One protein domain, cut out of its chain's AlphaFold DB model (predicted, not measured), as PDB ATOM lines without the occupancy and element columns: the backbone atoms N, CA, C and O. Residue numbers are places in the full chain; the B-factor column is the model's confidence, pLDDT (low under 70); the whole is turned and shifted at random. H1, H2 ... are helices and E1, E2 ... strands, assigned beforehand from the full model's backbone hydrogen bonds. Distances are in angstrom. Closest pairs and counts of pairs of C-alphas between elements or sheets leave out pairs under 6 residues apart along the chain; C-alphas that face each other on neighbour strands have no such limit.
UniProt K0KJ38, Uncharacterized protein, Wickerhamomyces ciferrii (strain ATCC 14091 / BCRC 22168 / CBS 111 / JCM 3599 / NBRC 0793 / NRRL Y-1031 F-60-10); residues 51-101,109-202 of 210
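Overview. This is residues 51 to 101 and 109 to 202 of the 210 residues of an uncharacterized protein of Wickerhamomyces ciferrii (strain ATCC 14091 / BCRC 22168 / CBS 111 / JCM 3599 / NBRC 0793 / NRRL Y-1031 F-60-10) (UniProt K0KJ38). One strongly twisted sheet of ten strands wraps round into a long, flattened barrel, nearly closed, with a gap between its edge strands E7 and E8 and with helix H2 capping one end. E10, the longest strand, bends along one wall, paired with E9 on one side and with E3 and E5 on the other; residues 95 to 101 stick out near the end away from H2. The printed part has 145 residues with two named helices and ten named strands, in the order E1 H1 E2 E3 E4 E5 E6 E7 E8 E9 E10 H2, and the class is mostly strand. The branched sheet is mixed: E4 and E5 are parallel, the other neighbour pairs antiparallel. The whole is compact, with a radius of gyration of the C-alphas of 16.5 A, and elongated, spanning 55 by 32 by 26 A.

Arrangement. E1, residues 51 to 56, has E2, residues 68 to 75, on one side, with N 53 and O 69 2.9 A apart, and E6, residues 122 to 131, on the other, with N 54 and O 128 2.8 A apart. H1, residues 61 to 64, only grazes the sheet with residues 63 to 64. E2 and E3, residues 79 to 84, form a hairpin at 143 degrees, with N 74 and O 81 2.9 A apart. E3 runs on into E4, residues 87 to 90, at 54 degrees. E4 is parallel to E5, residues 110 to 117, at 26 degrees, with N 111 and O 87 3.0 A apart. E6 and E7, residues 134 to 143, form a hairpin, with N 127 and O 138 2.8 A apart. The closest C-alphas of E7 and E8, residues 148 to 153, are those of Phe 140 and Gln 151, 7.5 A apart. E8, E9, residues 156 to 167, and E10, residues 179 to 192, form a meander, each strand the antiparallel neighbour of the one before; N 151 and O 158 are 2.9 A apart, N 163 and O 183 2.9 A. E10 bends by 58 degrees at residue 187; it pairs with E5 at N 182 and O 114, 2.7 A, and with E3 at N 80 and O 191, 2.8 A. H2, residues 193 to 201, is on the sheet; its closest C-alphas to E7 are those of Leu 200 and Gln 134, 6.4 A apart. In H2 every O i to N i+4 pair is within hydrogen-bond range; H1 is too short for such a pair.

Along the chain. E1 begins at C-alpha 51, (23.443, -26.510, 37.549). E6 is 29.4 A long, E7 29.6 A, E9 32.2 A and E10 36.4 A. E10 begins at C-alpha 179, (41.945, -20.936, 65.470), and H2 ends at C-alpha 201, (29.746, -35.721, 26.370).

Size, cuts and confidence. The two C-alphas farthest apart, those of Ser 77 and Gly 173, are 57.0 A apart. Residues 102 to 108 are not printed, and C-alphas 101 and 109 are 18.5 A apart across the cut. Of the links printed whole, E9 to E10 is long, with 11 residues. Mean pLDDT of the printed part is 76.4; it is under 70 at residues 58 to 67, 85 to 101, 109 to 111 and 171 to 176.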
ATOM      1  N   LEU A  51      22.025 -26.639  37.237       82.06
ATOM      2  CA  LEU A  51      23.443 -26.510  37.549       82.06
ATOM      3  C   LEU A  51      23.621 -26.294  39.041       82.06
ATOM      4  O   LEU A  51      23.137 -25.302  39.595       82.06
ATOM      5  N   LEU A  52      24.334 -27.218  39.673       80.50
ATOM      6  CA  LEU A  52      24.576 -27.193  41.107       80.50
ATOM      7  C   LEU A  52      26.070 -27.115  41.383       80.50
ATOM      8  O   LEU A  52      26.845 -27.892  40.838       80.50
ATOM      9  N   LEU A  53      26.478 -26.219  42.272       80.12
ATOM     10  CA  LEU A  53      27.856 -26.114  42.736       80.12
ATOM     11  C   LEU A  53      27.927 -26.420  44.225       80.12
ATOM     12  O   LEU A  53      27.192 -25.827  45.006       80.12
ATOM     13  N   SER A  54      28.844 -27.289  44.626       77.19
ATOM     14  CA  SER A  54      29.222 -27.499  46.018       77.19
ATOM     15  C   SER A  54      30.665 -27.078  46.239       77.19
ATOM     16  O   SER A  54      31.567 -27.468  45.499       77.19
ATOM     17  N   LEU A  55      30.879 -26.320  47.309       74.31
ATOM     18  CA  LEU A  55      32.179 -25.842  47.765       74.31
ATOM     19  C   LEU A  55      32.315 -26.189  49.242       74.31
ATOM     20  O   LEU A  55      31.412 -25.882  50.016       74.31
ATOM     21  N   PHE A  56      33.411 -26.841  49.619       72.62
ATOM     22  CA  PHE A  56      33.660 -27.201  51.015       72.62
ATOM     23  C   PHE A  56      35.155 -27.365  51.290       72.62
ATOM     24  O   PHE A  56      35.924 -27.755  50.398       72.62
ATOM     25  N   SER A  57      35.570 -27.100  52.529       70.00
ATOM     26  CA  SER A  57      36.890 -27.494  53.011       70.00
ATOM     27  C   SER A  57      36.797 -28.812  53.784       70.00
ATOM     28  O   SER A  57      36.037 -28.907  54.743       70.00
ATOM     29  N   PRO A  58      37.575 -29.852  53.431       62.94
ATOM     30  CA  PRO A  58      37.552 -31.129  54.147       62.94
ATOM     31  C   PRO A  58      38.324 -31.087  55.481       62.94
ATOM     32  O   PRO A  58      38.613 -32.137  56.050       62.94
ATOM     33  N   ASN A  59      38.729 -29.904  55.956       61.91
ATOM     34  CA  ASN A  59      39.594 -29.765  57.126       61.91
ATOM     35  C   ASN A  59      38.909 -30.150  58.449       61.91
ATOM     36  O   ASN A  59      39.610 -30.498  59.396       61.91
ATOM     37  N   ASN A  60      37.574 -30.134  58.525       58.31
ATOM     38  CA  ASN A  60      36.829 -30.530  59.715       58.31
ATOM     39  C   ASN A  60      35.853 -31.677  59.386       58.31
ATOM     40  O   ASN A  60      35.222 -31.715  58.333       58.31
ATOM     41  N   LYS A  61      35.702 -32.656  60.289       54.59
ATOM     42  CA  LYS A  61      34.783 -33.791  60.072       54.59
ATOM     43  C   LYS A  61      33.330 -33.332  59.923       54.59
ATOM     44  O   LYS A  61      32.572 -33.976  59.201       54.59
ATOM     45  N   GLU A  62      32.977 -32.215  60.558       48.16
ATOM     46  CA  GLU A  62      31.651 -31.593  60.495       48.16
ATOM     47  C   GLU A  62      31.455 -30.703  59.246       48.16
ATOM     48  O   GLU A  62      30.317 -30.473  58.845       48.16
ATOM     49  N   SER A  63      32.535 -30.279  58.567       52.41
ATOM     50  CA  SER A  63      32.495 -29.494  57.314       52.41
ATOM     51  C   SER A  63      32.392 -30.359  56.046       52.41
ATOM     52  O   SER A  63      32.385 -29.852  54.927       52.41
ATOM     53  N   ASN A  64      32.246 -31.681  56.195       54.09
ATOM     54  CA  ASN A  64      32.062 -32.617  55.077       54.09
ATOM     55  C   ASN A  64      30.642 -32.618  54.481       54.09
ATOM     56  O   ASN A  64      30.345 -33.416  53.587       54.09
ATOM     57  N   ILE A  65      29.745 -31.755  54.963       59.72
ATOM     58  CA  ILE A  65      28.401 -31.621  54.399       59.72
ATOM     59  C   ILE A  65      28.505 -30.840  53.085       59.72
ATOM     60  O   ILE A  65      28.711 -29.628  53.072       59.72
ATOM     61  N   LYS A  66      28.343 -31.546  51.963       65.38
ATOM     62  CA  LYS A  66      28.277 -30.938  50.629       65.38
ATOM     63  C   LYS A  66      26.967 -30.168  50.481       65.38
ATOM     64  O   LYS A  66      25.909 -30.769  50.293       65.38
ATOM     65  N   ASN A  67      27.043 -28.846  50.558       69.06
ATOM     66  CA  ASN A  67      25.918 -27.971  50.255       69.06
ATOM     67  C   ASN A  67      25.945 -27.597  48.778       69.06
ATOM     68  O   ASN A  67      26.967 -27.135  48.276       69.06
ATOM     69  N   PHE A  68      24.819 -27.791  48.095       71.75
ATOM     70  CA  PHE A  68      24.679 -27.501  46.675       71.75
ATOM     71  C   PHE A  68      23.923 -26.193  46.464       71.75
ATOM     72  O   PHE A  68      22.820 -26.006  46.977       71.75
ATOM     73  N   TYR A  69      24.518 -25.306  45.677       74.56
ATOM     74  CA  TYR A  69      23.984 -23.997  45.334       74.56
ATOM     75  C   TYR A  69      23.597 -23.965  43.864       74.56
ATOM     76  O   TYR A  69      24.349 -24.436  43.012       74.56
ATOM     77  N   ASN A  70      22.453 -23.352  43.563       76.75
ATOM     78  CA  ASN A  70      22.124 -22.996  42.188       76.75
ATOM     79  C   ASN A  70      23.078 -21.899  41.711       76.75
ATOM     80  O   ASN A  70      23.321 -20.919  42.422       76.75
ATOM     81  N   ILE A  71      23.582 -22.047  40.493       81.00
ATOM     82  CA  ILE A  71      24.495 -21.084  39.878       81.00
ATOM     83  C   ILE A  71      23.923 -20.583  38.557       81.00
ATOM     84  O   ILE A  71      23.261 -21.326  37.832       81.00
ATOM     85  N   SER A  72      24.184 -19.318  38.236       85.19
ATOM     86  CA  SER A  72      24.022 -18.819  36.872       85.19
ATOM     87  C   SER A  72      25.314 -19.018  36.090       85.19
ATOM     88  O   SER A  72      26.393 -19.200  36.659       85.19
ATOM     89  N   TYR A  73      25.204 -19.001  34.768       89.31
ATOM     90  CA  TYR A  73      26.335 -19.183  33.877       89.31
ATOM     91  C   TYR A  73      26.208 -18.279  32.656       89.31
ATOM     92  O   TYR A  73      25.101 -17.982  32.216       89.31
ATOM     93  N   ASP A  74      27.355 -17.918  32.090       90.88
ATOM     94  CA  ASP A  74      27.460 -17.252  30.797       90.88
ATOM     95  C   ASP A  74      28.478 -18.011  29.940       90.88
ATOM     96  O   ASP A  74      29.623 -18.219  30.359       90.88
ATOM     97  N   VAL A  75      28.064 -18.442  28.747       90.81
ATOM     98  CA  VAL A  75      28.936 -19.134  27.787       90.81
ATOM     99  C   VAL A  75      29.593 -18.091  26.887       90.81
ATOM    100  O   VAL A  75      28.919 -17.420  26.106       90.81
ATOM    101  N   HIS A  76      30.913 -17.959  26.995       90.69
ATOM    102  CA  HIS A  76      31.741 -17.126  26.118       90.69
ATOM    103  C   HIS A  76      32.357 -17.993  25.022       90.69
ATOM    104  O   HIS A  76      32.171 -19.206  25.011       90.69
ATOM    105  N   SER A  77      33.127 -17.386  24.116       85.62
ATOM    106  CA  SER A  77      33.770 -18.112  23.013       85.62
ATOM    107  C   SER A  77      34.621 -19.285  23.504       85.62
ATOM    108  O   SER A  77      34.389 -20.412  23.098       85.62
ATOM    109  N   ASN A  78      35.545 -19.044  24.436       88.56
ATOM    110  CA  ASN A  78      36.525 -20.054  24.859       88.56
ATOM    111  C   ASN A  78      36.264 -20.646  26.252       88.56
ATOM    112  O   ASN A  78      36.900 -21.619  26.639       88.56
ATOM    113  N   TYR A  79      35.373 -20.047  27.039       91.81
ATOM    114  CA  TYR A  79      35.122 -20.476  28.411       91.81
ATOM    115  C   TYR A  79      33.673 -20.234  28.814       91.81
ATOM    116  O   TYR A  79      33.001 -19.351  28.287       91.81
ATOM    117  N   THR A  80      33.225 -20.967  29.823       91.50
ATOM    118  CA  THR A  80      31.954 -20.734  30.501       91.50
ATOM    119  C   THR A  80      32.252 -20.167  31.879       91.50
ATOM    120  O   THR A  80      33.012 -20.757  32.651       91.50
ATOM    121  N   SER A  81      31.714 -18.984  32.178       91.25
ATOM    122  CA  SER A  81      31.814 -18.381  33.508       91.25
ATOM    123  C   SER A  81      30.621 -18.776  34.353       91.25
ATOM    124  O   SER A  81      29.489 -18.667  33.896       91.25
ATOM    125  N   PHE A  82      30.881 -19.159  35.596       87.62
ATOM    126  CA  PHE A  82      29.869 -19.504  36.578       87.62
ATOM    127  C   PHE A  82      29.807 -18.419  37.642       87.62
ATOM    128  O   PHE A  82      30.821 -18.028  38.225       87.62
ATOM    129  N   GLN A  83      28.600 -17.939  37.891       82.69
ATOM    130  CA  GLN A  83      28.302 -16.995  38.949       82.69
ATOM    131  C   GLN A  83      27.503 -17.731  40.009       82.69
ATOM    132  O   GLN A  83      26.381 -18.189  39.786       82.69
ATOM    133  N   ILE A  84      28.105 -17.853  41.182       75.88
ATOM    134  CA  ILE A  84      27.364 -18.298  42.347       75.88
ATOM    135  C   ILE A  84      26.503 -17.117  42.769       75.88
ATOM    136  O   ILE A  84      27.009 -16.004  42.910       75.88
ATOM    137  N   ASN A  85      25.199 -17.327  42.892       63.75
ATOM    138  CA  ASN A  85      24.304 -16.286  43.368       63.75
ATOM    139  C   ASN A  85      24.009 -16.563  44.837       63.75
ATOM    140  O   ASN A  85      23.447 -17.604  45.166       63.75
ATOM    141  N   ASN A  86      24.358 -15.611  45.705       59.22
ATOM    142  CA  ASN A  86      24.069 -15.649  47.137       59.22
ATOM    143  C   ASN A  86      24.695 -16.853  47.867       59.22
ATOM    144  O   ASN A  86      24.005 -17.542  48.622       59.22
ATOM    145  N   LEU A  87      26.000 -17.099  47.686       61.81
ATOM    146  CA  LEU A  87      26.712 -18.034  48.563       61.81
ATOM    147  C   LEU A  87      26.944 -17.356  49.912       61.81
ATOM    148  O   LEU A  87      27.786 -16.468  50.046       61.81
ATOM    149  N   ASN A  88      26.151 -17.765  50.895       57.59
ATOM    150  CA  ASN A  88      26.319 -17.393  52.287       57.59
ATOM    151  C   ASN A  88      26.427 -18.695  53.080       57.59
ATOM    152  O   ASN A  88      25.426 -19.230  53.563       57.59
ATOM    153  N   HIS A  89      27.632 -19.268  53.088       60.75
ATOM    154  CA  HIS A  89      27.909 -20.501  53.806       60.75
ATOM    155  C   HIS A  89      28.866 -20.216  54.949       60.75
ATOM    156  O   HIS A  89      30.049 -19.957  54.737       60.75
ATOM    157  N   LYS A  90      28.334 -20.298  56.166       55.75
ATOM    158  CA  LYS A  90      29.153 -20.316  57.366       55.75
ATOM    159  C   LYS A  90      29.499 -21.766  57.686       55.75
ATOM    160  O   LYS A  90      28.607 -22.510  58.089       55.75
ATOM    161  N   GLU A  91      30.769 -22.160  57.567       50.47
ATOM    162  CA  GLU A  91      31.258 -23.369  58.262       50.47
ATOM    163  C   GLU A  91      31.277 -23.154  59.790       50.47
ATOM    164  O   GLU A  91      31.471 -24.099  60.553       50.47
ATOM    165  N   ASN A  92      31.040 -21.919  60.258       42.75
ATOM    166  CA  ASN A  92      30.975 -21.594  61.673       42.75
ATOM    167  C   ASN A  92      29.708 -22.193  62.324       42.75
ATOM    168  O   ASN A  92      28.630 -21.595  62.350       42.75
ATOM    169  N   LEU A  93      29.857 -23.410  62.853       43.41
ATOM    170  CA  LEU A  93      28.839 -24.172  63.582       43.41
ATOM    171  C   LEU A  93      28.449 -23.547  64.939       43.41
ATOM    172  O   LEU A  93      27.518 -24.041  65.577       43.41
ATOM    173  N   PHE A  94      29.102 -22.461  65.378       38.41
ATOM    174  CA  PHE A  94      28.919 -21.892  66.722       38.41
ATOM    175  C   PHE A  94      27.979 -20.685  66.793       38.41
ATOM    176  O   PHE A  94      27.546 -20.318  67.881       38.41
ATOM    177  N   HIS A  95      27.511 -20.135  65.668       41.59
ATOM    178  CA  HIS A  95      26.436 -19.129  65.684       41.59
ATOM    179  C   HIS A  95      25.027 -19.741  65.673       41.59
ATOM    180  O   HIS A  95      24.119 -19.250  65.003       41.59
ATOM    181  N   LYS A  96      24.824 -20.803  66.460       38.16
ATOM    182  CA  LYS A  96      23.483 -21.213  66.908       38.16
ATOM    183  C   LYS A  96      23.020 -20.474  68.167       38.16
ATOM    184  O   LYS A  96      21.965 -20.814  68.693       38.16
ATOM    185  N   ASP A  97      23.725 -19.427  68.595       35.34
ATOM    186  CA  ASP A  97      23.191 -18.493  69.585       35.34
ATOM    187  C   ASP A  97      22.314 -17.431  68.916       35.34
ATOM    188  O   ASP A  97      22.736 -16.406  68.379       35.34
ATOM    189  N   ILE A  98      21.028 -17.751  68.958       43.75
ATOM    190  CA  ILE A  98      19.882 -16.865  68.813       43.75
ATOM    191  C   ILE A  98      20.123 -15.618  69.693       43.75
ATOM    192  O   ILE A  98      20.199 -15.750  70.910       43.75
ATOM    193  N   ASN A  99      20.190 -14.426  69.079       34.62
ATOM    194  CA  ASN A  99      20.140 -13.071  69.688       34.62
ATOM    195  C   ASN A  99      21.394 -12.178  69.664       34.62
ATOM    196  O   ASN A  99      21.507 -11.274  70.491       34.62
ATOM    197  N   THR A 100      22.256 -12.267  68.656       35.88
ATOM    198  CA  THR A 100      23.119 -11.123  68.304       35.88
ATOM    199  C   THR A 100      22.879 -10.711  66.859       35.88
ATOM    200  O   THR A 100      23.069 -11.475  65.915       35.88
ATOM    201  N   LYS A 101      22.379  -9.482  66.673       34.72
ATOM    202  CA  LYS A 101      22.288  -8.862  65.346       34.72
ATOM    203  C   LYS A 101      23.703  -8.838  64.752       34.72
ATOM    204  O   LYS A 101      24.573  -8.237  65.381       34.72
ATOM    205  N   LYS A 109      28.421 -10.913  48.394       53.50
ATOM    206  CA  LYS A 109      27.399 -11.804  47.819       53.50
ATOM    207  C   LYS A 109      27.843 -13.267  47.648       53.50
ATOM    208  O   LYS A 109      26.973 -14.082  47.370       53.50
ATOM    209  N   ASN A 110      29.131 -13.593  47.832       60.19
ATOM    210  CA  ASN A 110      29.701 -14.935  47.638       60.19
ATOM    211  C   ASN A 110      30.875 -15.219  48.593       60.19
ATOM    212  O   ASN A 110      32.032 -15.124  48.171       60.19
ATOM    213  N   HIS A 111      30.591 -15.562  49.852       67.00
ATOM    214  CA  HIS A 111      31.618 -15.840  50.863       67.00
ATOM    215  C   HIS A 111      31.445 -17.219  51.514       67.00
ATOM    216  O   HIS A 111      30.332 -17.625  51.854       67.00
ATOM    217  N   LEU A 112      32.560 -17.931  51.676       74.75
ATOM    218  CA  LEU A 112      32.669 -19.175  52.431       74.75
ATOM    219  C   LEU A 112      33.538 -18.916  53.664       74.75
ATOM    220  O   LEU A 112      34.711 -18.576  53.512       74.75
ATOM    221  N   ASP A 113      32.982 -19.091  54.859       71.38
ATOM    222  CA  ASP A 113      33.776 -19.022  56.088       71.38
ATOM    223  C   ASP A 113      34.564 -20.323  56.265       71.38
ATOM    224  O   ASP A 113      34.016 -21.409  56.095       71.38
ATOM    225  N   LEU A 114      35.843 -20.205  56.609       77.06
ATOM    226  CA  LEU A 114      36.790 -21.291  56.843       77.06
ATOM    227  C   LEU A 114      37.432 -21.103  58.218       77.06
ATOM    228  O   LEU A 114      37.710 -19.973  58.607       77.06
ATOM    229  N   VAL A 115      37.752 -22.192  58.913       77.12
ATOM    230  CA  VAL A 115      38.540 -22.137  60.157       77.12
ATOM    231  C   VAL A 115      39.930 -22.702  59.897       77.12
ATOM    232  O   VAL A 115      40.061 -23.814  59.380       77.12
ATOM    233  N   LEU A 116      40.965 -21.929  60.234       79.62
ATOM    234  CA  LEU A 116      42.364 -22.337  60.105       79.62
ATOM    235  C   LEU A 116      43.097 -22.161  61.432       79.62
ATOM    236  O   LEU A 116      43.039 -21.093  62.041       79.62
ATOM    237  N   ASN A 117      43.861 -23.181  61.817       82.62
ATOM    238  CA  ASN A 117      44.819 -23.069  62.916       82.62
ATOM    239  C   ASN A 117      45.937 -22.072  62.565       82.62
ATOM    240  O   ASN A 117      46.347 -21.966  61.405       82.62
ATOM    241  N   GLU A 118      46.498 -21.402  63.569       81.38
ATOM    242  CA  GLU A 118      47.619 -20.466  63.409       81.38
ATOM    243  C   GLU A 118      48.826 -21.118  62.715       81.38
ATOM    244  O   GLU A 118      49.452 -20.512  61.844       81.38
ATOM    245  N   ASP A 119      49.103 -22.390  62.993       84.19
ATOM    246  CA  ASP A 119      50.205 -23.119  62.356       84.19
ATOM    247  C   ASP A 119      49.880 -23.583  60.925       84.19
ATOM    248  O   ASP A 119      50.772 -23.893  60.127       84.19
ATOM    249  N   GLN A 120      48.598 -23.610  60.541       83.50
ATOM    250  CA  GLN A 120      48.196 -23.993  59.193       83.50
ATOM    251  C   GLN A 120      48.462 -22.849  58.219       83.50
ATOM    252  O   GLN A 120      47.927 -21.750  58.326       83.50
ATOM    253  N   THR A 121      49.291 -23.119  57.215       85.94
ATOM    254  CA  THR A 121      49.621 -22.146  56.162       85.94
ATOM    255  C   THR A 121      48.714 -22.267  54.945       85.94
ATOM    256  O   THR A 121      48.572 -21.325  54.162       85.94
ATOM    257  N   THR A 122      48.091 -23.432  54.767       87.25
ATOM    258  CA  THR A 122      47.284 -23.733  53.590       87.25
ATOM    259  C   THR A 122      46.085 -24.600  53.921       87.25
ATOM    260  O   THR A 122      46.203 -25.507  54.739       87.25
ATOM    261  N   THR A 123      44.992 -24.401  53.193       84.75
ATOM    262  CA  THR A 123      43.789 -25.237  53.261       84.75
ATOM    263  C   THR A 123      43.397 -25.758  51.889       84.75
ATOM    264  O   THR A 123      43.721 -25.157  50.864       84.75
ATOM    265  N   LYS A 124      42.729 -26.910  51.857       86.62
ATOM    266  CA  LYS A 124      42.165 -27.463  50.632       86.62
ATOM    267  C   LYS A 124      40.728 -26.970  50.483       86.62
ATOM    268  O   LYS A 124      39.931 -27.092  51.405       86.62
ATOM    269  N   LEU A 125      40.401 -26.475  49.300       85.06
ATOM    270  CA  LEU A 125      39.038 -26.204  48.866       85.06
ATOM    271  C   LEU A 125      38.663 -27.247  47.823       85.06
ATOM    272  O   LEU A 125      39.366 -27.381  46.823       85.06
ATOM    273  N   SER A 126      37.572 -27.968  48.040       84.94
ATOM    274  CA  SER A 126      37.007 -28.880  47.046       84.94
ATOM    275  C   SER A 126      35.825 -28.206  46.355       84.94
ATOM    276  O   SER A 126      34.973 -27.620  47.019       84.94
ATOM    277  N   LEU A 127      35.789 -28.290  45.027       84.62
ATOM    278  CA  LEU A 127      34.737 -27.765  44.166       84.62
ATOM    279  C   LEU A 127      34.127 -28.931  43.394       84.62
ATOM    280  O   LEU A 127      34.847 -29.646  42.698       84.62
ATOM    281  N   ASN A 128      32.815 -29.098  43.512       84.44
ATOM    282  CA  ASN A 128      32.037 -30.065  42.749       84.44
ATOM    283  C   ASN A 128      30.938 -29.325  41.981       84.44
ATOM    284  O   ASN A 128      30.062 -28.724  42.597       84.44
ATOM    285  N   LEU A 129      31.006 -29.349  40.654       84.50
ATOM    286  CA  LEU A 129      29.975 -28.821  39.765       84.50
ATOM    287  C   LEU A 129      29.180 -29.989  39.173       84.50
ATOM    288  O   LEU A 129      29.745 -30.820  38.474       84.50
ATOM    289  N   ILE A 130      27.875 -30.031  39.418       83.88
ATOM    290  CA  ILE A 130      26.957 -31.044  38.896       83.88
ATOM    291  C   ILE A 130      26.114 -30.441  37.775       83.88
ATOM    292  O   ILE A 130      25.519 -29.371  37.940       83.88
ATOM    293  N   ILE A 131      26.051 -31.158  36.653       82.44
ATOM    294  CA  ILE A 131      25.284 -30.803  35.458       82.44
ATOM    295  C   ILE A 131      24.494 -32.034  35.014       82.44
ATOM    296  O   ILE A 131      25.036 -32.959  34.406       82.44
ATOM    297  N   GLY A 132      23.207 -32.084  35.360       79.25
ATOM    298  CA  GLY A 132      22.397 -33.284  35.137       79.25
ATOM    299  C   GLY A 132      22.955 -34.491  35.899       79.25
ATOM    300  O   GLY A 132      22.977 -34.483  37.127       79.25
ATOM    301  N   SER A 133      23.391 -35.529  35.178       77.56
ATOM    302  CA  SER A 133      24.018 -36.734  35.747       77.56
ATOM    303  C   SER A 133      25.547 -36.670  35.833       77.56
ATOM    304  O   SER A 133      26.148 -37.589  36.385       77.56
ATOM    305  N   GLN A 134      26.178 -35.629  35.284       82.62
ATOM    306  CA  GLN A 134      27.635 -35.494  35.243       82.62
ATOM    307  C   GLN A 134      28.138 -34.627  36.400       82.62
ATOM    308  O   GLN A 134      27.466 -33.673  36.802       82.62
ATOM    309  N   SER A 135      29.334 -34.933  36.918       81.62
ATOM    310  CA  SER A 135      30.022 -34.107  37.915       81.62
ATOM    311  C   SER A 135      31.432 -33.726  37.471       81.62
ATOM    312  O   SER A 135      32.168 -34.512  36.877       81.62
ATOM    313  N   PHE A 136      31.818 -32.499  37.797       81.88
ATOM    314  CA  PHE A 136      33.160 -31.971  37.646       81.88
ATOM    315  C   PHE A 136      33.734 -31.698  39.037       81.88
ATOM    316  O   PHE A 136      33.318 -30.762  39.722       81.88
ATOM    317  N   ASP A 137      34.688 -32.526  39.456       82.94
ATOM    318  CA  ASP A 137      35.297 -32.479  40.782       82.94
ATOM    319  C   ASP A 137      36.752 -32.010  40.714       82.94
ATOM    320  O   ASP A 137      37.628 -32.697  40.186       82.94
ATOM    321  N   THR A 138      37.045 -30.869  41.336       84.38
ATOM    322  CA  THR A 138      38.411 -30.358  41.450       84.38
ATOM    323  C   THR A 138      38.724 -29.850  42.853       84.38
ATOM    324  O   THR A 138      37.856 -29.695  43.710       84.38
ATOM    325  N   GLY A 139      40.009 -29.634  43.122       86.06
ATOM    326  CA  GLY A 139      40.481 -29.195  44.427       86.06
ATOM    327  C   GLY A 139      41.635 -28.212  44.318       86.06
ATOM    328  O   GLY A 139      42.632 -28.502  43.646       86.06
ATOM    329  N   PHE A 140      41.509 -27.098  45.030       87.25
ATOM    330  CA  PHE A 140      42.475 -26.008  45.105       87.25
ATOM    331  C   PHE A 140      43.156 -25.978  46.464       87.25
ATOM    332  O   PHE A 140      42.576 -26.375  47.475       87.25
ATOM    333  N   LYS A 141      44.397 -25.494  46.490       89.62
ATOM    334  CA  LYS A 141      45.143 -25.270  47.728       89.62
ATOM    335  C   LYS A 141      45.204 -23.769  47.977       89.62
ATOM    336  O   LYS A 141      45.914 -23.051  47.273       89.62
ATOM    337  N   LEU A 142      44.443 -23.295  48.951       88.50
ATOM    338  CA  LEU A 142      44.435 -21.900  49.371       88.50
ATOM    339  C   LEU A 142      45.614 -21.664  50.314       88.50
ATOM    340  O   LEU A 142      45.921 -22.527  51.134       88.50
ATOM    341  N   ASN A 143      46.295 -20.529  50.184       88.06
ATOM    342  CA  ASN A 143      47.448 -20.183  51.014       88.06
ATOM    343  C   ASN A 143      47.168 -18.863  51.727       88.06
ATOM    344  O   ASN A 143      46.937 -17.858  51.056       88.06
ATOM    345  N   LYS A 144      47.236 -18.859  53.061       85.44
ATOM    346  CA  LYS A 144      46.915 -17.672  53.863       85.44
ATOM    347  C   LYS A 144      47.838 -16.482  53.595       85.44
ATOM    348  O   LYS A 144      47.406 -15.341  53.647       85.44
ATOM    349  N   PHE A 145      49.086 -16.742  53.204       86.81
ATOM    350  CA  PHE A 145      50.060 -15.707  52.842       86.81
ATOM    351  C   PHE A 145      49.886 -15.185  51.410       86.81
ATOM    352  O   PHE A 145      50.583 -14.262  50.994       86.81
ATOM    353  N   LYS A 146      48.977 -15.781  50.630       89.00
ATOM    354  CA  LYS A 146      48.573 -15.303  49.305       89.00
ATOM    355  C   LYS A 146      47.076 -14.990  49.339       89.00
ATOM    356  O   LYS A 146      46.289 -15.736  48.755       89.00
ATOM    357  N   PRO A 147      46.684 -13.893  50.016       84.06
ATOM    358  CA  PRO A 147      45.283 -13.565  50.249       84.06
ATOM    359  C   PRO A 147      44.531 -13.268  48.954       84.06
ATOM    360  O   PRO A 147      43.319 -13.371  48.930       84.06
ATOM    361  N   HIS A 148      45.219 -12.955  47.856       91.62
ATOM    362  CA  HIS A 148      44.623 -12.849  46.529       91.62
ATOM    363  C   HIS A 148      45.340 -13.800  45.586       91.62
ATOM    364  O   HIS A 148      46.562 -13.721  45.428       91.62
ATOM    365  N   ALA A 149      44.594 -14.700  44.949       90.75
ATOM    366  CA  ALA A 149      45.173 -15.620  43.987       90.75
ATOM    367  C   ALA A 149      44.176 -16.015  42.898       90.75
ATOM    368  O   ALA A 149      42.968 -16.101  43.113       90.75
ATOM    369  N   SER A 150      44.734 -16.306  41.726       92.06
ATOM    370  CA  SER A 150      44.056 -16.973  40.621       92.06
ATOM    371  C   SER A 150      44.774 -18.293  40.375       92.06
ATOM    372  O   SER A 150      45.977 -18.302  40.114       92.06
ATOM    373  N   GLN A 151      44.051 -19.403  40.465       90.94
ATOM    374  CA  GLN A 151      44.580 -20.746  40.237       90.94
ATOM    375  C   GLN A 151      43.869 -21.378  39.044       90.94
ATOM    376  O   GLN A 151      42.663 -21.209  38.889       90.94
ATOM    377  N   VAL A 152      44.614 -22.102  38.209       89.38
ATOM    378  CA  VAL A 152      44.070 -22.870  37.084       89.38
ATOM    379  C   VAL A 152      44.403 -24.333  37.309       89.38
ATOM    380  O   VAL A 152      45.560 -24.667  37.569       89.38
ATOM    381  N   LYS A 153      43.394 -25.196  37.232       85.50
ATOM    382  CA  LYS A 153      43.548 -26.638  37.383       85.50
ATOM    383  C   LYS A 153      42.468 -27.358  36.586       85.50
ATOM    384  O   LYS A 153      41.299 -27.017  36.717       85.50
ATOM    385  N   ASP A 154      42.865 -28.339  35.779       81.88
ATOM    386  CA  ASP A 154      41.948 -29.175  34.988       81.88
ATOM    387  C   ASP A 154      40.972 -28.347  34.121       81.88
ATOM    388  O   ASP A 154      39.781 -28.621  34.063       81.88
ATOM    389  N   GLY A 155      41.457 -27.255  33.515       82.56
ATOM    390  CA  GLY A 155      40.624 -26.332  32.729       82.56
ATOM    391  C   GLY A 155      39.741 -25.384  33.550       82.56
ATOM    392  O   GLY A 155      39.173 -24.453  32.980       82.56
ATOM    393  N   LEU A 156      39.662 -25.552  34.876       87.56
ATOM    394  CA  LEU A 156      38.948 -24.652  35.778       87.56
ATOM    395  C   LEU A 156      39.883 -23.571  36.323       87.56
ATOM    396  O   LEU A 156      40.892 -23.855  36.971       87.56
ATOM    397  N   LYS A 157      39.514 -22.312  36.107       91.56
ATOM    398  CA  LYS A 157      40.118 -21.134  36.725       91.56
ATOM    399  C   LYS A 157      39.265 -20.666  37.901       91.56
ATOM    400  O   LYS A 157      38.077 -20.390  37.737       91.56
ATOM    401  N   LEU A 158      39.905 -20.521  39.057       90.38
ATOM    402  CA  LEU A 158      39.330 -19.980  40.282       90.38
ATOM    403  C   LEU A 158      40.113 -18.737  40.716       90.38
ATOM    404  O   LEU A 158      41.292 -18.846  41.063       90.38
ATOM    405  N   SER A 159      39.450 -17.583  40.747       90.56
ATOM    406  CA  SER A 159      39.982 -16.347  41.334       90.56
ATOM    407  C   SER A 159      39.278 -16.065  42.656       90.56
ATOM    408  O   SER A 159      38.044 -16.045  42.719       90.56
ATOM    409  N   TYR A 160      40.057 -15.843  43.712       89.06
ATOM    410  CA  TYR A 160      39.532 -15.650  45.057       89.06
ATOM    411  C   TYR A 160      40.318 -14.615  45.858       89.06
ATOM    412  O   TYR A 160      41.483 -14.315  45.572       89.06
ATOM    413  N   SER A 161      39.669 -14.113  46.906       88.19
ATOM    414  CA  SER A 161      40.315 -13.373  47.981       88.19
ATOM    415  C   SER A 161      40.004 -13.991  49.338       88.19
ATOM    416  O   SER A 161      38.841 -14.232  49.644       88.19
ATOM    417  N   LEU A 162      41.031 -14.223  50.142       87.00
ATOM    418  CA  LEU A 162      40.955 -14.725  51.501       87.00
ATOM    419  C   LEU A 162      41.180 -13.561  52.468       87.00
ATOM    420  O   LEU A 162      42.184 -12.856  52.366       87.00
ATOM    421  N   GLN A 163      40.250 -13.371  53.394       86.50
ATOM    422  CA  GLN A 163      40.319 -12.337  54.416       86.50
ATOM    423  C   GLN A 163      40.330 -12.994  55.790       86.50
ATOM    424  O   GLN A 163      39.401 -13.721  56.125       86.50
ATOM    425  N   GLU A 164      41.373 -12.738  56.569       83.75
ATOM    426  CA  GLU A 164      41.435 -13.155  57.968       83.75
ATOM    427  C   GLU A 164      40.394 -12.387  58.789       83.75
ATOM    428  O   GLU A 164      40.197 -11.181  58.612       83.75
ATOM    429  N   GLY A 165      39.683 -13.122  59.630       79.44
ATOM    430  CA  GLY A 165      38.674 -12.644  60.554       79.44
ATOM    431  C   GLY A 165      39.164 -12.734  61.995       79.44
ATOM    432  O   GLY A 165      40.349 -12.592  62.284       79.44
ATOM    433  N   GLU A 166      38.227 -12.942  62.913       78.69
ATOM    434  CA  GLU A 166      38.523 -12.990  64.343       78.69
ATOM    435  C   GLU A 166      39.032 -14.369  64.783       78.69
ATOM    436  O   GLU A 166      38.727 -15.397  64.166       78.69
ATOM    437  N   LEU A 167      39.799 -14.363  65.874       81.06
ATOM    438  CA  LEU A 167      40.171 -15.564  66.612       81.06
ATOM    439  C   LEU A 167      38.902 -16.220  67.177       81.06
ATOM    440  O   LEU A 167      38.096 -15.567  67.842       81.06
ATOM    441  N   GLU A 168      38.736 -17.511  66.926       74.94
ATOM    442  CA  GLU A 168      37.649 -18.317  67.468       74.94
ATOM    443  C   GLU A 168      37.820 -18.518  68.984       74.94
ATOM    444  O   GLU A 168      38.941 -18.683  69.480       74.94
ATOM    445  N   PRO A 169      36.715 -18.534  69.750       74.62
ATOM    446  CA  PRO A 169      36.774 -18.819  71.174       74.62
ATOM    447  C   PRO A 169      37.248 -20.259  71.409       74.62
ATOM    448  O   PRO A 169      36.815 -21.191  70.728       74.62
ATOM    449  N   ALA A 170      38.104 -20.449  72.414       71.94
ATOM    450  CA  ALA A 170      38.604 -21.767  72.794       71.94
ATOM    451  C   ALA A 170      37.445 -22.726  73.114       71.94
ATOM    452  O   ALA A 170      36.566 -22.408  73.926       71.94
ATOM    453  N   LYS A 171      37.446 -23.927  72.522       64.62
ATOM    454  CA  LYS A 171      36.393 -24.931  72.734       64.62
ATOM    455  C   LYS A 171      36.714 -25.779  73.966       64.62
ATOM    456  O   LYS A 171      36.875 -26.993  73.898       64.62
ATOM    457  N   GLY A 172      36.783 -25.122  75.125       62.38
ATOM    458  CA  GLY A 172      36.980 -25.751  76.435       62.38
ATOM    459  C   GLY A 172      38.355 -25.505  77.067       62.38
ATOM    460  O   GLY A 172      39.244 -24.904  76.478       62.38
ATOM    461  N   GLY A 173      38.529 -25.967  78.311       55.41
ATOM    462  CA  GLY A 173      39.690 -25.636  79.159       55.41
ATOM    463  C   GLY A 173      41.039 -26.251  78.758       55.41
ATOM    464  O   GLY A 173      42.023 -26.006  79.447       55.41
ATOM    465  N   TYR A 174      41.088 -27.044  77.683       58.09
ATOM    466  CA  TYR A 174      42.298 -27.716  77.185       58.09
ATOM    467  C   TYR A 174      42.569 -27.441  75.699       58.09
ATOM    468  O   TYR A 174      43.413 -28.107  75.100       58.09
ATOM    469  N   ASP A 175      41.847 -26.496  75.095       61.94
ATOM    470  CA  ASP A 175      42.027 -26.137  73.693       61.94
ATOM    471  C   ASP A 175      43.106 -25.050  73.585       61.94
ATOM    472  O   ASP A 175      42.864 -23.875  73.866       61.94
ATOM    473  N   TYR A 176      44.337 -25.471  73.288       66.69
ATOM    474  CA  TYR A 176      45.493 -24.580  73.130       66.69
ATOM    475  C   TYR A 176      45.687 -24.119  71.679       66.69
ATOM    476  O   TYR A 176      46.599 -23.341  71.407       66.69
ATOM    477  N   GLU A 177      44.872 -24.611  70.741       73.81
ATOM    478  CA  GLU A 177      45.011 -24.291  69.323       73.81
ATOM    479  C   GLU A 177      44.341 -22.949  69.006       73.81
ATOM    480  O   GLU A 177      43.121 -22.789  69.091       73.81
ATOM    481  N   LEU A 178      45.157 -21.968  68.609       79.50
ATOM    482  CA  LEU A 178      44.671 -20.677  68.138       79.50
ATOM    483  C   LEU A 178      44.066 -20.851  66.742       79.50
ATOM    484  O   LEU A 178      44.771 -21.056  65.753       79.50
ATOM    485  N   ASN A 179      42.741 -20.788  66.681       81.62
ATOM    486  CA  ASN A 179      41.945 -20.936  65.470       81.62
ATOM    487  C   ASN A 179      41.460 -19.569  64.999       81.62
ATOM    488  O   ASN A 179      40.874 -18.832  65.780       81.62
ATOM    489  N   TYR A 180      41.642 -19.244  63.725       78.94
ATOM    490  CA  TYR A 180      41.139 -18.005  63.135       78.94
ATOM    491  C   TYR A 180      40.081 -18.310  62.083       78.94
ATOM    492  O   TYR A 180      40.223 -19.243  61.284       78.94
ATOM    493  N   ASN A 181      39.040 -17.481  62.052       79.19
ATOM    494  CA  ASN A 181      38.093 -17.466  60.949       79.19
ATOM    495  C   ASN A 181      38.721 -16.807  59.726       79.19
ATOM    496  O   ASN A 181      39.418 -15.806  59.836       79.19
ATOM    497  N   TYR A 182      38.419 -17.321  58.544       80.44
ATOM    498  CA  TYR A 182      38.787 -16.717  57.276       80.44
ATOM    499  C   TYR A 182      37.575 -16.675  56.357       80.44
ATOM    500  O   TYR A 182      36.941 -17.695  56.114       80.44
ATOM    501  N   SER A 183      37.296 -15.511  55.783       81.31
ATOM    502  CA  SER A 183      36.284 -15.350  54.743       81.31
ATOM    503  C   SER A 183      36.921 -15.549  53.371       81.31
ATOM    504  O   SER A 183      37.763 -14.756  52.934       81.31
ATOM    505  N   LEU A 184      36.511 -16.600  52.665       83.50
ATOM    506  CA  LEU A 184      36.873 -16.857  51.277       83.50
ATOM    507  C   LEU A 184      35.828 -16.253  50.340       83.50
ATOM    508  O   LEU A 184      34.724 -16.767  50.196       83.50
ATOM    509  N   ASN A 185      36.217 -15.194  49.645       83.69
ATOM    510  CA  ASN A 185      35.391 -14.497  48.671       83.69
ATOM    511  C   ASN A 185      35.716 -14.954  47.247       83.69
ATOM    512  O   ASN A 185      36.854 -14.824  46.782       83.69
ATOM    513  N   PHE A 186      34.702 -15.443  46.535       83.38
ATOM    514  CA  PHE A 186      34.837 -15.877  45.146       83.38
ATOM    515  C   PHE A 186      34.644 -14.706  44.189       83.38
ATOM    516  O   PHE A 186      33.611 -14.039  44.206       83.38
ATOM    517  N   GLN A 187      35.639 -14.476  43.336       84.12
ATOM    518  CA  GLN A 187      35.601 -13.405  42.341       84.12
ATOM    519  C   GLN A 187      35.224 -13.945  40.963       84.12
ATOM    520  O   GLN A 187      34.439 -13.332  40.247       84.12
ATOM    521  N   GLU A 188      35.788 -15.093  40.582       86.00
ATOM    522  CA  GLU A 188      35.624 -15.642  39.240       86.00
ATOM    523  C   GLU A 188      35.763 -17.165  39.259       86.00
ATOM    524  O   GLU A 188      36.737 -17.696  39.797       86.00
ATOM    525  N   ILE A 189      34.808 -17.854  38.632       89.56
ATOM    526  CA  ILE A 189      34.868 -19.289  38.347       89.56
ATOM    527  C   ILE A 189      34.654 -19.451  36.848       89.56
ATOM    528  O   ILE A 189      33.612 -19.062  36.322       89.56
ATOM    529  N   LYS A 190      35.649 -19.986  36.142       92.81
ATOM    530  CA  LYS A 190      35.594 -20.210  34.692       92.81
ATOM    531  C   LYS A 190      36.058 -21.613  34.367       92.81
ATOM    532  O   LYS A 190      37.035 -22.061  34.952       92.81
ATOM    533  N   ILE A 191      35.402 -22.274  33.425       91.75
ATOM    534  CA  ILE A 191      35.849 -23.562  32.884       91.75
ATOM    535  C   ILE A 191      36.057 -23.392  31.385       91.75
ATOM    536  O   ILE A 191      35.221 -22.783  30.716       91.75
ATOM    537  N   ASP A 192      37.180 -23.888  30.872       91.06
ATOM    538  CA  ASP A 192      37.424 -23.980  29.434       91.06
ATOM    539  C   ASP A 192      36.299 -24.770  28.741       91.06
ATOM    540  O   ASP A 192      35.842 -25.801  29.237       91.06
ATOM    541  N   ASN A 193      35.823 -24.269  27.602       90.88
ATOM    542  CA  ASN A 193      34.657 -24.842  26.936       90.88
ATOM    543  C   ASN A 193      34.904 -26.255  26.387       90.88
ATOM    544  O   ASN A 193      33.972 -27.059  26.383       90.88
ATOM    545  N   PHE A 194      36.125 -26.576  25.948       87.62
ATOM    546  CA  PHE A 194      36.453 -27.933  25.506       87.62
ATOM    547  C   PHE A 194      36.437 -28.895  26.687       87.62
ATOM    548  O   PHE A 194      35.855 -29.973  26.597       87.62
ATOM    549  N   GLU A 195      37.032 -28.488  27.807       86.69
ATOM    550  CA  GLU A 195      37.063 -29.285  29.034       86.69
ATOM    551  C   GLU A 195      35.659 -29.520  29.601       86.69
ATOM    552  O   GLU A 195      35.308 -30.649  29.951       86.69
ATOM    553  N   LEU A 196      34.820 -28.480  29.617       88.38
ATOM    554  CA  LEU A 196      33.430 -28.589  30.046       88.38
ATOM    555  C   LEU A 196      32.621 -29.506  29.121       88.38
ATOM    556  O   LEU A 196      31.899 -30.377  29.603       88.38
ATOM    557  N   LEU A 197      32.750 -29.338  27.801       88.12
ATOM    558  CA  LEU A 197      32.033 -30.169  26.835       88.12
ATOM    559  C   LEU A 197      32.472 -31.633  26.937       88.12
ATOM    560  O   LEU A 197      31.623 -32.518  26.942       88.12
ATOM    561  N   ARG A 198      33.773 -31.889  27.108       85.75
ATOM    562  CA  ARG A 198      34.317 -33.238  27.300       85.75
ATOM    563  C   ARG A 198      33.683 -33.944  28.497       85.75
ATOM    564  O   ARG A 198      33.406 -35.133  28.419       85.75
ATOM    565  N   VAL A 199      33.457 -33.235  29.601       82.62
ATOM    566  CA  VAL A 199      32.817 -33.791  30.809       82.62
ATOM    567  C   VAL A 199      31.334 -34.084  30.574       82.62
ATOM    568  O   VAL A 199      30.807 -35.045  31.120       82.62
ATOM    569  N   LEU A 200      30.666 -33.277  29.750       84.62
ATOM    570  CA  LEU A 200      29.247 -33.439  29.430       84.62
ATOM    571  C   LEU A 200      28.977 -34.545  28.406       84.62
ATOM    572  O   LEU A 200      27.949 -35.212  28.494       84.62
ATOM    573  N   GLU A 201      29.876 -34.722  27.437       82.44
ATOM    574  CA  GLU A 201      29.746 -35.721  26.370       82.44
ATOM    575  C   GLU A 201      30.333 -37.088  26.751       82.44
ATOM    576  O   GLU A 201      29.914 -38.101  26.194       82.44
ATOM    577  N   ASN A 202      31.262 -37.151  27.712       75.12
ATOM    578  CA  ASN A 202      31.749 -38.427  28.231       75.12
ATOM    579  C   ASN A 202      30.761 -39.015  29.248       75.12
ATOM    580  O   ASN A 202      30.786 -38.687  30.434       75.12
TER     581      ASN A 202